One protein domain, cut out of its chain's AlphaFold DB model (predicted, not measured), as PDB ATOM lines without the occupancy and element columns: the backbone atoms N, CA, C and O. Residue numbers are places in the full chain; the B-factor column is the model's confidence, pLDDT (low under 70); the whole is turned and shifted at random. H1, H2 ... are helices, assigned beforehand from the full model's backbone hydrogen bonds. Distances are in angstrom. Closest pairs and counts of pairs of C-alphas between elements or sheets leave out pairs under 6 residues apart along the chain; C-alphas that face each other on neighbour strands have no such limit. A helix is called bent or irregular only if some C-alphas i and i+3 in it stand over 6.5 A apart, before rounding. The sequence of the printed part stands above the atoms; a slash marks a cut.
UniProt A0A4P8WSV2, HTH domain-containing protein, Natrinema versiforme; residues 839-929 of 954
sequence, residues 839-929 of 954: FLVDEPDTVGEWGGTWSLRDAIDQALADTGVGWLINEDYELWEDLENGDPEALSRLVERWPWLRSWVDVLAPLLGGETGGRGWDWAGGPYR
ATOM      1  N   PHE A 839      40.018  44.318  15.338       87.94
ATOM      2  CA  PHE A 839      40.305  43.079  16.059       87.94
ATOM      3  C   PHE A 839      39.128  42.666  16.960       87.94
ATOM      4  O   PHE A 839      39.339  42.191  18.072       87.94
ATOM      5  N   LEU A 840      37.885  42.908  16.524       87.75
ATOM      6  CA  LEU A 840      36.685  42.442  17.221       87.75
ATOM      7  C   LEU A 840      36.258  41.061  16.702       87.75
ATOM      8  O   LEU A 840      36.235  40.817  15.499       87.75
ATOM      9  N   VAL A 841      35.890  40.181  17.629       83.06
ATOM     10  CA  VAL A 841      35.318  38.853  17.373       83.06
ATOM     11  C   VAL A 841      34.139  38.892  16.377       83.06
ATOM     12  O   VAL A 841      33.377  39.854  16.327       83.06
ATOM     13  N   ASP A 842      33.976  37.827  15.589       75.94
ATOM     14  CA  ASP A 842      32.871  37.597  14.640       75.94
ATOM     15  C   ASP A 842      32.681  38.646  13.515       75.94
ATOM     16  O   ASP A 842      31.708  38.547  12.764       75.94
ATOM     17  N   GLU A 843      33.538  39.664  13.371       71.62
ATOM     18  CA  GLU A 843      33.439  40.651  12.279       71.62
ATOM     19  C   GLU A 843      33.870  40.038  10.927       71.62
ATOM     20  O   GLU A 843      34.967  39.484  10.838       71.62
ATOM     21  N   PRO A 844      33.073  40.138   9.842       50.84
ATOM     22  CA  PRO A 844      33.329  39.403   8.595       50.84
ATOM     23  C   PRO A 844      34.582  39.868   7.836       50.84
ATOM     24  O   PRO A 844      35.154  39.088   7.080       50.84
ATOM     25  N   ASP A 845      35.040  41.101   8.071       51.00
ATOM     26  CA  ASP A 845      36.300  41.630   7.532       51.00
ATOM     27  C   ASP A 845      37.530  41.260   8.398       51.00
ATOM     28  O   ASP A 845      38.636  41.736   8.135       51.00
ATOM     29  N   THR A 846      37.397  40.383   9.409       46.97
ATOM     30  CA  THR A 846      38.541  39.822  10.173       46.97
ATOM     31  C   THR A 846      39.283  38.728   9.412       46.97
ATOM     32  O   THR A 846      39.652  37.690   9.953       46.97
ATOM     33  N   VAL A 847      39.533  38.989   8.136       46.25
ATOM     34  CA  VAL A 847      40.390  38.180   7.284       46.25
ATOM     35  C   VAL A 847      41.823  38.671   7.496       46.25
ATOM     36  O   VAL A 847      42.225  39.685   6.923       46.25
ATOM     37  N   GLY A 848      42.601  37.972   8.328       47.66
ATOM     38  CA  GLY A 848      44.061  38.142   8.339       47.66
ATOM     39  C   GLY A 848      44.650  37.825   6.954       47.66
ATOM     40  O   GLY A 848      43.965  37.222   6.125       47.66
ATOM     41  N   GLU A 849      45.918  38.173   6.680       44.78
ATOM     42  CA  GLU A 849      46.525  38.022   5.333       44.78
ATOM     43  C   GLU A 849      46.400  36.604   4.722       44.78
ATOM     44  O   GLU A 849      46.490  36.441   3.505       44.78
ATOM     45  N   TRP A 850      46.141  35.592   5.558       46.91
ATOM     46  CA  TRP A 850      46.055  34.173   5.210       46.91
ATOM     47  C   TRP A 850      44.635  33.579   5.171       46.91
ATOM     48  O   TRP A 850      44.496  32.390   4.889       46.91
ATOM     49  N   GLY A 851      43.576  34.374   5.380       44.50
ATOM     50  CA  GLY A 851      42.199  33.948   5.079       44.50
ATOM     51  C   GLY A 851      41.311  33.513   6.255       44.50
ATOM     52  O   GLY A 851      40.293  32.870   6.009       44.50
ATOM     53  N   GLY A 852      41.659  33.837   7.505       52.53
ATOM     54  CA  GLY A 852      40.885  33.449   8.695       52.53
ATOM     55  C   GLY A 852      40.906  34.492   9.816       52.53
ATOM     56  O   GLY A 852      41.617  35.494   9.715       52.53
ATOM     57  N   THR A 853      40.126  34.231  10.872       63.56
ATOM     58  CA  THR A 853      40.006  35.066  12.082       63.56
ATOM     59  C   THR A 853      41.356  35.318  12.746       63.56
ATOM     60  O   THR A 853      42.104  34.369  12.978       63.56
ATOM     61  N   TRP A 854      41.623  36.573  13.123       72.19
ATOM     62  CA  TRP A 854      42.826  36.975  13.862       72.19
ATOM     63  C   TRP A 854      43.062  36.116  15.114       72.19
ATOM     64  O   TRP A 854      42.223  36.097  16.019       72.19
ATOM     65  N   SER A 855      44.238  35.500  15.228       76.69
ATOM     66  CA  SER A 855      44.754  35.102  16.538       76.69
ATOM     67  C   SER A 855      45.291  36.322  17.297       76.69
ATOM     68  O   SER A 855      45.538  37.392  16.725       76.69
ATOM     69  N   LEU A 856      45.529  36.162  18.601       79.94
ATOM     70  CA  LEU A 856      46.181  37.199  19.406       79.94
ATOM     71  C   LEU A 856      47.586  37.537  18.877       79.94
ATOM     72  O   LEU A 856      47.971  38.705  18.892       79.94
ATOM     73  N   ARG A 857      48.325  36.546  18.355       80.00
ATOM     74  CA  ARG A 857      49.633  36.745  17.710       80.00
ATOM     75  C   ARG A 857      49.512  37.669  16.502       80.00
ATOM     76  O   ARG A 857      50.201  38.684  16.459       80.00
ATOM     77  N   ASP A 858      48.607  37.354  15.577       78.25
ATOM     78  CA  ASP A 858      48.440  38.096  14.318       78.25
ATOM     79  C   ASP A 858      48.027  39.554  14.573       78.25
ATOM     80  O   ASP A 858      48.506  40.474  13.910       78.25
ATOM     81  N   ALA A 859      47.169  39.782  15.575       83.94
ATOM     82  CA  ALA A 859      46.756  41.122  15.976       83.94
ATOM     83  C   ALA A 859      47.901  41.937  16.614       83.94
ATOM     84  O   ALA A 859      47.986  43.148  16.387       83.94
ATOM     85  N   ILE A 860      48.798  41.306  17.384       85.69
ATOM     86  CA  ILE A 860      49.976  41.985  17.948       85.69
ATOM     87  C   ILE A 860      51.024  42.253  16.854       85.69
ATOM     88  O   ILE A 860      51.551  43.364  16.818       85.69
ATOM     89  N   ASP A 861      51.303  41.298  15.961       82.56
ATOM     90  CA  ASP A 861      52.206  41.483  14.809       82.56
ATOM     91  C   ASP A 861      51.739  42.673  13.959       82.56
ATOM     92  O   ASP A 861      52.442  43.682  13.844       82.56
ATOM     93  N   GLN A 862      50.485  42.638  13.500       86.06
ATOM     94  CA  GLN A 862      49.883  43.718  12.724       86.06
ATOM     95  C   GLN A 862      49.961  45.072  13.447       86.06
ATOM     96  O   GLN A 862      50.308  46.079  12.827       86.06
ATOM     97  N   ALA A 863      49.694  45.127  14.756       87.56
ATOM     98  CA  ALA A 863      49.804  46.367  15.525       87.56
ATOM     99  C   ALA A 863      51.263  46.847  15.699       87.56
ATOM    100  O   ALA A 863      51.514  48.056  15.765       87.56
ATOM    101  N   LEU A 864      52.249  45.945  15.744       86.38
ATOM    102  CA  LEU A 864      53.677  46.285  15.741       86.38
ATOM    103  C   LEU A 864      54.138  46.779  14.363       86.38
ATOM    104  O   LEU A 864      54.888  47.759  14.286       86.38
ATOM    105  N   ALA A 865      53.669  46.161  13.279       85.31
ATOM    106  CA  ALA A 865      53.889  46.622  11.913       85.31
ATOM    107  C   ALA A 865      53.308  48.033  11.705       85.31
ATOM    108  O   ALA A 865      54.035  48.941  11.291       85.31
ATOM    109  N   ASP A 866      52.053  48.253  12.103       86.06
ATOM    110  CA  ASP A 866      51.335  49.524  11.932       86.06
ATOM    111  C   ASP A 866      51.881  50.648  12.837       86.06
ATOM    112  O   ASP A 866      51.860  51.819  12.459       86.06
ATOM    113  N   THR A 867      52.460  50.317  14.001       84.31
ATOM    114  CA  THR A 867      53.238  51.278  14.816       84.31
ATOM    115  C   THR A 867      54.675  51.501  14.317       84.31
ATOM    116  O   THR A 867      55.423  52.275  14.922       84.31
ATOM    117  N   GLY A 868      55.089  50.868  13.213       82.00
ATOM    118  CA  GLY A 868      56.418  51.025  12.612       82.00
ATOM    119  C   GLY A 868      57.555  50.352  13.390       82.00
ATOM    120  O   GLY A 868      58.726  50.680  13.176       82.00
ATOM    121  N   VAL A 869      57.234  49.423  14.297       82.06
ATOM    122  CA  VAL A 869      58.199  48.687  15.133       82.06
ATOM    123  C   VAL A 869      58.196  47.170  14.909       82.06
ATOM    124  O   VAL A 869      58.893  46.463  15.625       82.06
ATOM    125  N   GLY A 870      57.533  46.659  13.866       75.44
ATOM    126  CA  GLY A 870      57.564  45.238  13.470       75.44
ATOM    127  C   GLY A 870      58.967  44.665  13.184       75.44
ATOM    128  O   GLY A 870      59.156  43.455  13.158       75.44
ATOM    129  N   TRP A 871      60.002  45.505  13.064       78.25
ATOM    130  CA  TRP A 871      61.398  45.042  13.067       78.25
ATOM    131  C   TRP A 871      61.800  44.345  14.381       78.25
ATOM    132  O   TRP A 871      62.690  43.502  14.350       78.25
ATOM    133  N   LEU A 872      61.112  44.617  15.498       76.75
ATOM    134  CA  LEU A 872      61.276  43.912  16.776       76.75
ATOM    135  C   LEU A 872      61.014  42.400  16.659       76.75
ATOM    136  O   LEU A 872      61.660  41.614  17.346       76.75
ATOM    137  N   ILE A 873      60.132  41.984  15.743       74.81
ATOM    138  CA  ILE A 873      59.834  40.568  15.455       74.81
ATOM    139  C   ILE A 873      61.073  39.848  14.903       74.81
ATOM    140  O   ILE A 873      61.280  38.662  15.138       74.81
ATOM    141  N   ASN A 874      61.949  40.590  14.222       76.44
ATOM    142  CA  ASN A 874      63.186  40.077  13.641       76.44
ATOM    143  C   ASN A 874      64.393  40.183  14.601       76.44
ATOM    144  O   ASN A 874      65.460  39.677  14.259       76.44
ATOM    145  N   GLU A 875      64.266  40.840  15.766       77.69
ATOM    146  CA  GLU A 875      65.325  40.849  16.794       77.69
ATOM    147  C   GLU A 875      65.275  39.602  17.686       77.69
ATOM    148  O   GLU A 875      66.321  39.016  17.955       77.69
ATOM    149  N   ASP A 876      64.079  39.186  18.111       76.94
ATOM    150  CA  ASP A 876      63.852  38.039  19.005       76.94
ATOM    151  C   ASP A 876      62.937  36.995  18.330       76.94
ATOM    152  O   ASP A 876      61.901  36.620  18.872       76.94
ATOM    153  N   TYR A 877      63.286  36.543  17.118       80.00
ATOM    154  CA  TYR A 877      62.449  35.628  16.316       80.00
ATOM    155  C   TYR A 877      62.067  34.333  17.059       80.00
ATOM    156  O   TYR A 877      60.923  33.900  16.968       80.00
ATOM    157  N   GLU A 878      62.982  33.769  17.855       80.75
ATOM    158  CA  GLU A 878      62.739  32.574  18.686       80.75
ATOM    159  C   GLU A 878      61.513  32.757  19.607       80.75
ATOM    160  O   GLU A 878      60.694  31.856  19.743       80.75
ATOM    161  N   LEU A 879      61.303  33.961  20.152       78.56
ATOM    162  CA  LEU A 879      60.161  34.287  21.016       78.56
ATOM    163  C   LEU A 879      58.825  34.377  20.251       78.56
ATOM    164  O   LEU A 879      57.757  34.193  20.835       78.56
ATOM    165  N   TRP A 880      58.875  34.651  18.946       78.81
ATOM    166  CA  TRP A 880      57.708  34.680  18.054       78.81
ATOM    167  C   TRP A 880      57.395  33.322  17.423       78.81
ATOM    168  O   TRP A 880      56.251  33.102  17.015       78.81
ATOM    169  N   GLU A 881      58.387  32.434  17.365       78.81
ATOM    170  CA  GLU A 881      58.249  31.009  17.061       78.81
ATOM    171  C   GLU A 881      57.698  30.252  18.283       78.81
ATOM    172  O   GLU A 881      56.768  29.462  18.140       78.81
ATOM    173  N   ASP A 882      58.140  30.560  19.506       77.44
ATOM    174  CA  ASP A 882      57.533  30.031  20.739       77.44
ATOM    175  C   ASP A 882      56.036  30.407  20.843       77.44
ATOM    176  O   ASP A 882      55.189  29.562  21.138       77.44
ATOM    177  N   LEU A 883      55.690  31.663  20.520       71.94
ATOM    178  CA  LEU A 883      54.301  32.149  20.488       71.94
ATOM    179  C   LEU A 883      53.463  31.503  19.363       71.94
ATOM    180  O   LEU A 883      52.246  31.404  19.488       71.94
ATOM    181  N   GLU A 884      54.094  31.067  18.268       69.12
ATOM    182  CA  GLU A 884      53.450  30.319  17.173       69.12
ATOM    183  C   GLU A 884      53.164  28.867  17.553       69.12
ATOM    184  O   GLU A 884      52.102  28.338  17.238       69.12
ATOM    185  N   ASN A 885      54.092  28.242  18.279       69.56
ATOM    186  CA  ASN A 885      53.958  26.880  18.788       69.56
ATOM    187  C   ASN A 885      53.037  26.781  20.024       69.56
ATOM    188  O   ASN A 885      52.825  25.683  20.538       69.56
ATOM    189  N   GLY A 886      52.474  27.903  20.488       62.78
ATOM    190  CA  GLY A 886      51.514  27.944  21.592       62.78
ATOM    191  C   GLY A 886      52.133  27.770  22.979       62.78
ATOM    192  O   GLY A 886      51.446  27.301  23.885       62.78
ATOM    193  N   ASP A 887      53.410  28.124  23.167       68.44
ATOM    194  CA  ASP A 887      54.044  28.067  24.487       68.44
ATOM    195  C   ASP A 887      53.375  29.051  25.476       68.44
ATOM    196  O   ASP A 887      53.376  30.264  25.220       68.44
ATOM    197  N   PRO A 888      52.852  28.583  26.630       63.19
ATOM    198  CA  PRO A 888      52.316  29.468  27.661       63.19
ATOM    199  C   PRO A 888      53.368  30.440  28.218       63.19
ATOM    200  O   PRO A 888      53.008  31.542  28.630       63.19
ATOM    201  N   GLU A 889      54.667  30.118  28.184       71.88
ATOM    202  CA  GLU A 889      55.708  31.056  28.623       71.88
ATOM    203  C   GLU A 889      56.048  32.159  27.589       71.88
ATOM    204  O   GLU A 889      56.753  33.118  27.925       71.88
ATOM    205  N   ALA A 890      55.536  32.114  26.353       76.62
ATOM    206  CA  ALA A 890      55.916  33.054  25.291       76.62
ATOM    207  C   ALA A 890      55.301  34.455  25.455       76.62
ATOM    208  O   ALA A 890      56.005  35.462  25.340       76.62
ATOM    209  N   LEU A 891      54.001  34.553  25.758       76.44
ATOM    210  CA  LEU A 891      53.301  35.846  25.874       76.44
ATOM    211  C   LEU A 891      53.831  36.678  27.062       76.44
ATOM    212  O   LEU A 891      53.952  37.902  26.979       76.44
ATOM    213  N   SER A 892      54.186  35.990  28.152       78.00
ATOM    214  CA  SER A 892      54.623  36.509  29.526       78.00
ATOM    215  C   SER A 892      56.037  37.101  29.058       78.00
ATOM    216  O   SER A 892      56.272  38.309  29.211       78.00
ATOM    217  N   ARG A 893      56.930  36.320  28.412       81.81
ATOM    218  CA  ARG A 893      58.280  36.760  27.988       81.81
ATOM    219  C   ARG A 893      58.248  37.938  27.001       81.81
ATOM    220  O   ARG A 893      59.005  38.895  27.173       81.81
ATOM    221  N   LEU A 894      57.337  37.925  26.025       82.31
ATOM    222  CA  LEU A 894      57.074  39.031  25.089       82.31
ATOM    223  C   LEU A 894      56.724  40.332  25.828       82.31
ATOM    224  O   LEU A 894      57.263  41.409  25.549       82.31
ATOM    225  N   VAL A 895      55.828  40.226  26.803       83.50
ATOM    226  CA  VAL A 895      55.346  41.345  27.606       83.50
ATOM    227  C   VAL A 895      56.405  41.851  28.594       83.50
ATOM    228  O   VAL A 895      56.436  43.049  28.878       83.50
ATOM    229  N   GLU A 896      57.301  41.007  29.099       84.44
ATOM    230  CA  GLU A 896      58.448  41.448  29.908       84.44
ATOM    231  C   GLU A 896      59.539  42.123  29.070       84.44
ATOM    232  O   GLU A 896      60.091  43.148  29.482       84.44
ATOM    233  N   ARG A 897      59.799  41.608  27.863       82.44
ATOM    234  CA  ARG A 897      60.709  42.208  26.877       82.44
ATOM    235  C   ARG A 897      60.236  43.601  26.453       82.44
ATOM    236  O   ARG A 897      61.055  44.521  26.340       82.44
ATOM    237  N   TRP A 898      58.923  43.779  26.281       84.25
ATOM    238  CA  TRP A 898      58.291  45.044  25.894       84.25
ATOM    239  C   TRP A 898      57.115  45.429  26.821       84.25
ATOM    240  O   TRP A 898      55.960  45.386  26.398       84.25
ATOM    241  N   PRO A 899      57.369  45.949  28.047       83.62
ATOM    242  CA  PRO A 899      56.337  46.216  29.069       83.62
ATOM    243  C   PRO A 899      55.228  47.205  28.694       83.62
ATOM    244  O   PRO A 899      54.256  47.361  29.429       83.62
ATOM    245  N   TRP A 900      55.362  47.899  27.563       82.44
ATOM    246  CA  TRP A 900      54.319  48.768  27.023       82.44
ATOM    247  C   TRP A 900      53.238  48.003  26.244       82.44
ATOM    248  O   TRP A 900      52.177  48.585  26.025       82.44
ATOM    249  N   LEU A 901      53.497  46.753  25.831       84.50
ATOM    250  CA  LEU A 901      52.520  45.877  25.182       84.50
ATOM    251  C   LEU A 901      51.508  45.297  26.171       84.50
ATOM    252  O   LEU A 901      50.372  45.104  25.758       84.50
ATOM    253  N   ARG A 902      51.876  45.080  27.451       85.00
ATOM    254  CA  ARG A 902      51.002  44.457  28.479       85.00
ATOM    255  C   ARG A 902      49.575  44.998  28.403       85.00
ATOM    256  O   ARG A 902      48.648  44.274  28.088       85.00
ATOM    257  N   SER A 903      49.438  46.316  28.530       84.31
ATOM    258  CA  SER A 903      48.143  46.993  28.556       84.31
ATOM    259  C   SER A 903      47.429  47.154  27.210       84.31
ATOM    260  O   SER A 903      46.373  47.777  27.172       84.31
ATOM    261  N   TRP A 904      47.982  46.615  26.121       88.25
ATOM    262  CA  TRP A 904      47.285  46.424  24.845       88.25
ATOM    263  C   TRP A 904      46.973  44.949  24.577       88.25
ATOM    264  O   TRP A 904      45.959  44.669  23.950       88.25
ATOM    265  N   VAL A 905      47.769  44.010  25.102       86.69
ATOM    266  CA  VAL A 905      47.397  42.587  25.194       86.69
ATOM    267  C   VAL A 905      46.145  42.441  26.066       86.69
ATOM    268  O   VAL A 905      45.169  41.859  25.597       86.69
ATOM    269  N   ASP A 906      46.122  43.123  27.223       82.00
ATOM    270  CA  ASP A 906      44.972  43.291  28.137       82.00
ATOM    271  C   ASP A 906      43.691  43.848  27.451       82.00
ATOM    272  O   ASP A 906      42.640  43.927  28.080       82.00
ATOM    273  N   VAL A 907      43.777  44.303  26.191       88.81
ATOM    274  CA  VAL A 907      42.685  44.916  25.406       88.81
ATOM    275  C   VAL A 907      42.371  44.090  24.153       88.81
ATOM    276  O   VAL A 907      41.202  43.866  23.847       88.81
ATOM    277  N   LEU A 908      43.393  43.610  23.433       88.38
ATOM    278  CA  LEU A 908      43.235  42.806  22.217       88.38
ATOM    279  C   LEU A 908      42.609  41.438  22.494       88.38
ATOM    280  O   LEU A 908      41.689  41.050  21.777       88.38
ATOM    281  N   ALA A 909      43.077  40.705  23.508       85.50
ATOM    282  CA  ALA A 909      42.581  39.353  23.762       85.50
ATOM    283  C   ALA A 909      41.073  39.327  24.111       85.50
ATOM    284  O   ALA A 909      40.350  38.549  23.480       85.50
ATOM    285  N   PRO A 910      40.549  40.225  24.976       87.56
ATOM    286  CA  PRO A 910      39.112  40.393  25.187       87.56
ATOM    287  C   PRO A 910      38.323  40.688  23.909       87.56
ATOM    288  O   PRO A 910      37.274  40.078  23.692       87.56
ATOM    289  N   LEU A 911      38.827  41.591  23.054       89.50
ATOM    290  CA  LEU A 911      38.167  41.981  21.802       89.50
ATOM    291  C   LEU A 911      38.060  40.799  20.828       89.50
ATOM    292  O   LEU A 911      36.989  40.577  20.260       89.50
ATOM    293  N   LEU A 912      39.118  39.992  20.721       85.19
ATOM    294  CA  LEU A 912      39.175  38.771  19.909       85.19
ATOM    295  C   LEU A 912      38.350  37.602  20.472       85.19
ATOM    296  O   LEU A 912      38.190  36.587  19.798       85.19
ATOM    297  N   GLY A 913      37.787  37.734  21.676       75.25
ATOM    298  CA  GLY A 913      36.943  36.706  22.287       75.25
ATOM    299  C   GLY A 913      37.637  35.823  23.325       75.25
ATOM    300  O   GLY A 913      36.960  34.983  23.907       75.25
ATOM    301  N   GLY A 914      38.936  36.015  23.569       68.62
ATOM    302  CA  GLY A 914      39.709  35.299  24.586       68.62
ATOM    303  C   GLY A 914      39.728  35.993  25.953       68.62
ATOM    304  O   GLY A 914      39.048  36.999  26.182       68.62
ATOM    305  N   GLU A 915      40.544  35.453  26.858       58.09
ATOM    306  CA  GLU A 915      40.676  35.901  28.247       58.09
ATOM    307  C   GLU A 915      42.069  36.468  28.547       58.09
ATOM    308  O   GLU A 915      43.072  35.764  28.454       58.09
ATOM    309  N   THR A 916      42.121  37.716  29.017       55.88
ATOM    310  CA  THR A 916      43.252  38.249  29.796       55.88
ATOM    311  C   THR A 916      42.702  39.022  30.989       55.88
ATOM    312  O   THR A 916      42.214  40.143  30.832       55.88
ATOM    313  N   GLY A 917      42.747  38.419  32.178       40.62
ATOM    314  CA  GLY A 917      42.266  39.039  33.414       40.62
ATOM    315  C   GLY A 917      43.040  40.312  33.785       40.62
ATOM    316  O   GLY A 917      44.265  40.391  33.659       40.62
ATOM    317  N   GLY A 918      42.325  41.336  34.253       36.88
ATOM    318  CA  GLY A 918      42.888  42.672  34.445       36.88
ATOM    319  C   GLY A 918      43.998  42.760  35.504       36.88
ATOM    320  O   GLY A 918      43.756  42.556  36.688       36.88
ATOM    321  N   ARG A 919      45.199  43.199  35.094       33.56
ATOM    322  CA  ARG A 919      46.277  43.730  35.966       33.56
ATOM    323  C   ARG A 919      46.771  42.826  37.132       33.56
ATOM    324  O   ARG A 919      47.276  43.370  38.113       33.56
ATOM    325  N   GLY A 920      46.707  41.493  37.023       37.50
ATOM    326  CA  GLY A 920      47.012  40.571  38.144       37.50
ATOM    327  C   GLY A 920      48.414  39.927  38.222       37.50
ATOM    328  O   GLY A 920      48.928  39.790  39.326       37.50
ATOM    329  N   TRP A 921      49.047  39.614  37.078       33.12
ATOM    330  CA  TRP A 921      50.111  38.588  36.889       33.12
ATOM    331  C   TRP A 921      49.606  37.130  36.867       33.12
ATOM    332  O   TRP A 921      49.609  36.460  37.887       33.12
ATOM    333  N   ASP A 922      49.237  36.653  35.676       39.31
ATOM    334  CA  ASP A 922      49.755  35.415  35.058       39.31
ATOM    335  C   ASP A 922      49.189  35.366  33.630       39.31
ATOM    336  O   ASP A 922      48.008  35.112  33.415       39.31
ATOM    337  N   TRP A 923      49.988  35.770  32.638       46.72
ATOM    338  CA  TRP A 923      49.475  36.283  31.360       46.72
ATOM    339  C   TRP A 923      49.197  35.228  30.270       46.72
ATOM    340  O   TRP A 923      48.762  35.610  29.187       46.72
ATOM    341  N   ALA A 924      49.379  33.929  30.547       39.00
ATOM    342  CA  ALA A 924      48.841  32.831  29.729       39.00
ATOM    343  C   ALA A 924      48.735  31.505  30.522       39.00
ATOM    344  O   ALA A 924      49.681  30.725  30.575       39.00
ATOM    345  N   GLY A 925      47.569  31.227  31.118       34.44
ATOM    346  CA  GLY A 925      47.251  29.904  31.683       34.44
ATOM    347  C   GLY A 925      47.514  29.696  33.181       34.44
ATOM    348  O   GLY A 925      47.380  28.569  33.655       34.44
ATOM    349  N   GLY A 926      47.827  30.747  33.947       34.25
ATOM    350  CA  GLY A 926      47.601  30.717  35.398       34.25
ATOM    351  C   GLY A 926      46.089  30.719  35.674       34.25
ATOM    352  O   GLY A 926      45.361  31.432  34.979       34.25
ATOM    353  N   PRO A 927      45.570  29.913  36.616       39.75
ATOM    354  CA  PRO A 927      44.134  29.687  36.702       39.75
ATOM    355  C   PRO A 927      43.412  30.886  37.335       39.75
ATOM    356  O   PRO A 927      43.698  31.278  38.464       39.75
ATOM    357  N   TYR A 928      42.407  31.428  36.637       51.38
ATOM    358  CA  TYR A 928      41.531  32.512  37.128       51.38
ATOM    359  C   TYR A 928      40.633  32.119  38.315       51.38
ATOM    360  O   TYR A 928      39.872  32.952  38.812       51.38
ATOM    361  N   ARG A 929      40.721  30.852  38.728       59.19
ATOM    362  CA  ARG A 929      39.993  30.161  39.787       59.19
ATOM    363  C   ARG A 929      41.017  29.360  40.581       59.19
ATOM    364  O   ARG A 929      41.678  28.495  40.013       59.19
TER     365      ARG A 929
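Overview. This is residues 839 to 929 of the 954 residues of the protein "HTH domain-containing protein" of Natrinema versiforme (UniProt A0A4P8WSV2). Five short helices follow one another round a loose ring, H1 to H2 to H3 to H4 to H5, with H5 coming back to H1; H3 and H4 form a helical hairpin within it. Two long stretches with no named element, residues 839 to 855 before H1 and residues 913 to 929 after H5, loop outside the ring, away from H2. The printed part has 91 residues, with five named helices and no named strand; the class is all helix, though under half of the residues, 45 of 91, are in named elements. The whole is compact, with a radius of gyration of the C-alphas of 13.0 A and spans of 34 by 31 by 23 A.

Arrangement. Start at H1, residues 856 to 866, which with H5, residues 902 to 912, is the longest helix by residues. They touch, the closest C-alphas being those of Leu 856 and Ala 909, 6.0 A apart, and they run opposite ways at a steep tilt of 62 degrees. At Leu 864, H1 touches H2, residues 870 to 874: its C-alpha is 4.6 A from that of Gly 870. H3, residues 877 to 884, is close to H2 but not clearly touching, with the C-alphas of Ile 873 and Trp 880 closest at 6.8 A. Next look at H4, residues 888 to 897, which forms a hairpin with H3: they touch, closest at the C-alphas of Leu 883 and Ala 890, 5.1 A apart, and run opposite ways at a steep tilt of 41 degrees. H4 and H5 are close but not clearly touching, closest at the C-alphas of Val 895 and Arg 902, 5.4 A apart. H1 and H4 are apart, and so are H3 and H5. In H1 and H3 every O i to N i+4 pair is within hydrogen-bond range; in H4 it is 5 of 6, in H5 5 of 7, and in H2 0 of 1, beside 2 of 2 O i to N i+3 pairs.

Along the chain. Find C-alpha 856 at (46.181, 37.199, 19.406); from there H1 runs 15.3 A to C-alpha 866. H2 is 7.6 A long and H3 10.5 A. H4, 15.3 A, is only just irregular: C-alphas 888 and 891 are 6.7 A apart. H5 begins at C-alpha 902, (51.002, 44.457, 28.479), and ends 15.7 A on at C-alpha 912, (39.175, 38.771, 19.909); it is neither bent nor irregular, but only just, with C-alphas 906 and 909 6.4 A apart.

Size, cuts and confidence. The two C-alphas farthest apart are those of Gly 868 and Arg 929, at 38.0 A. The printed part has no cut, and the four links between helices are tight. The mean pLDDT of the printed part is 70.6; look for values under 70 at residues 844 to 853, 884 to 888 and 914 to 929.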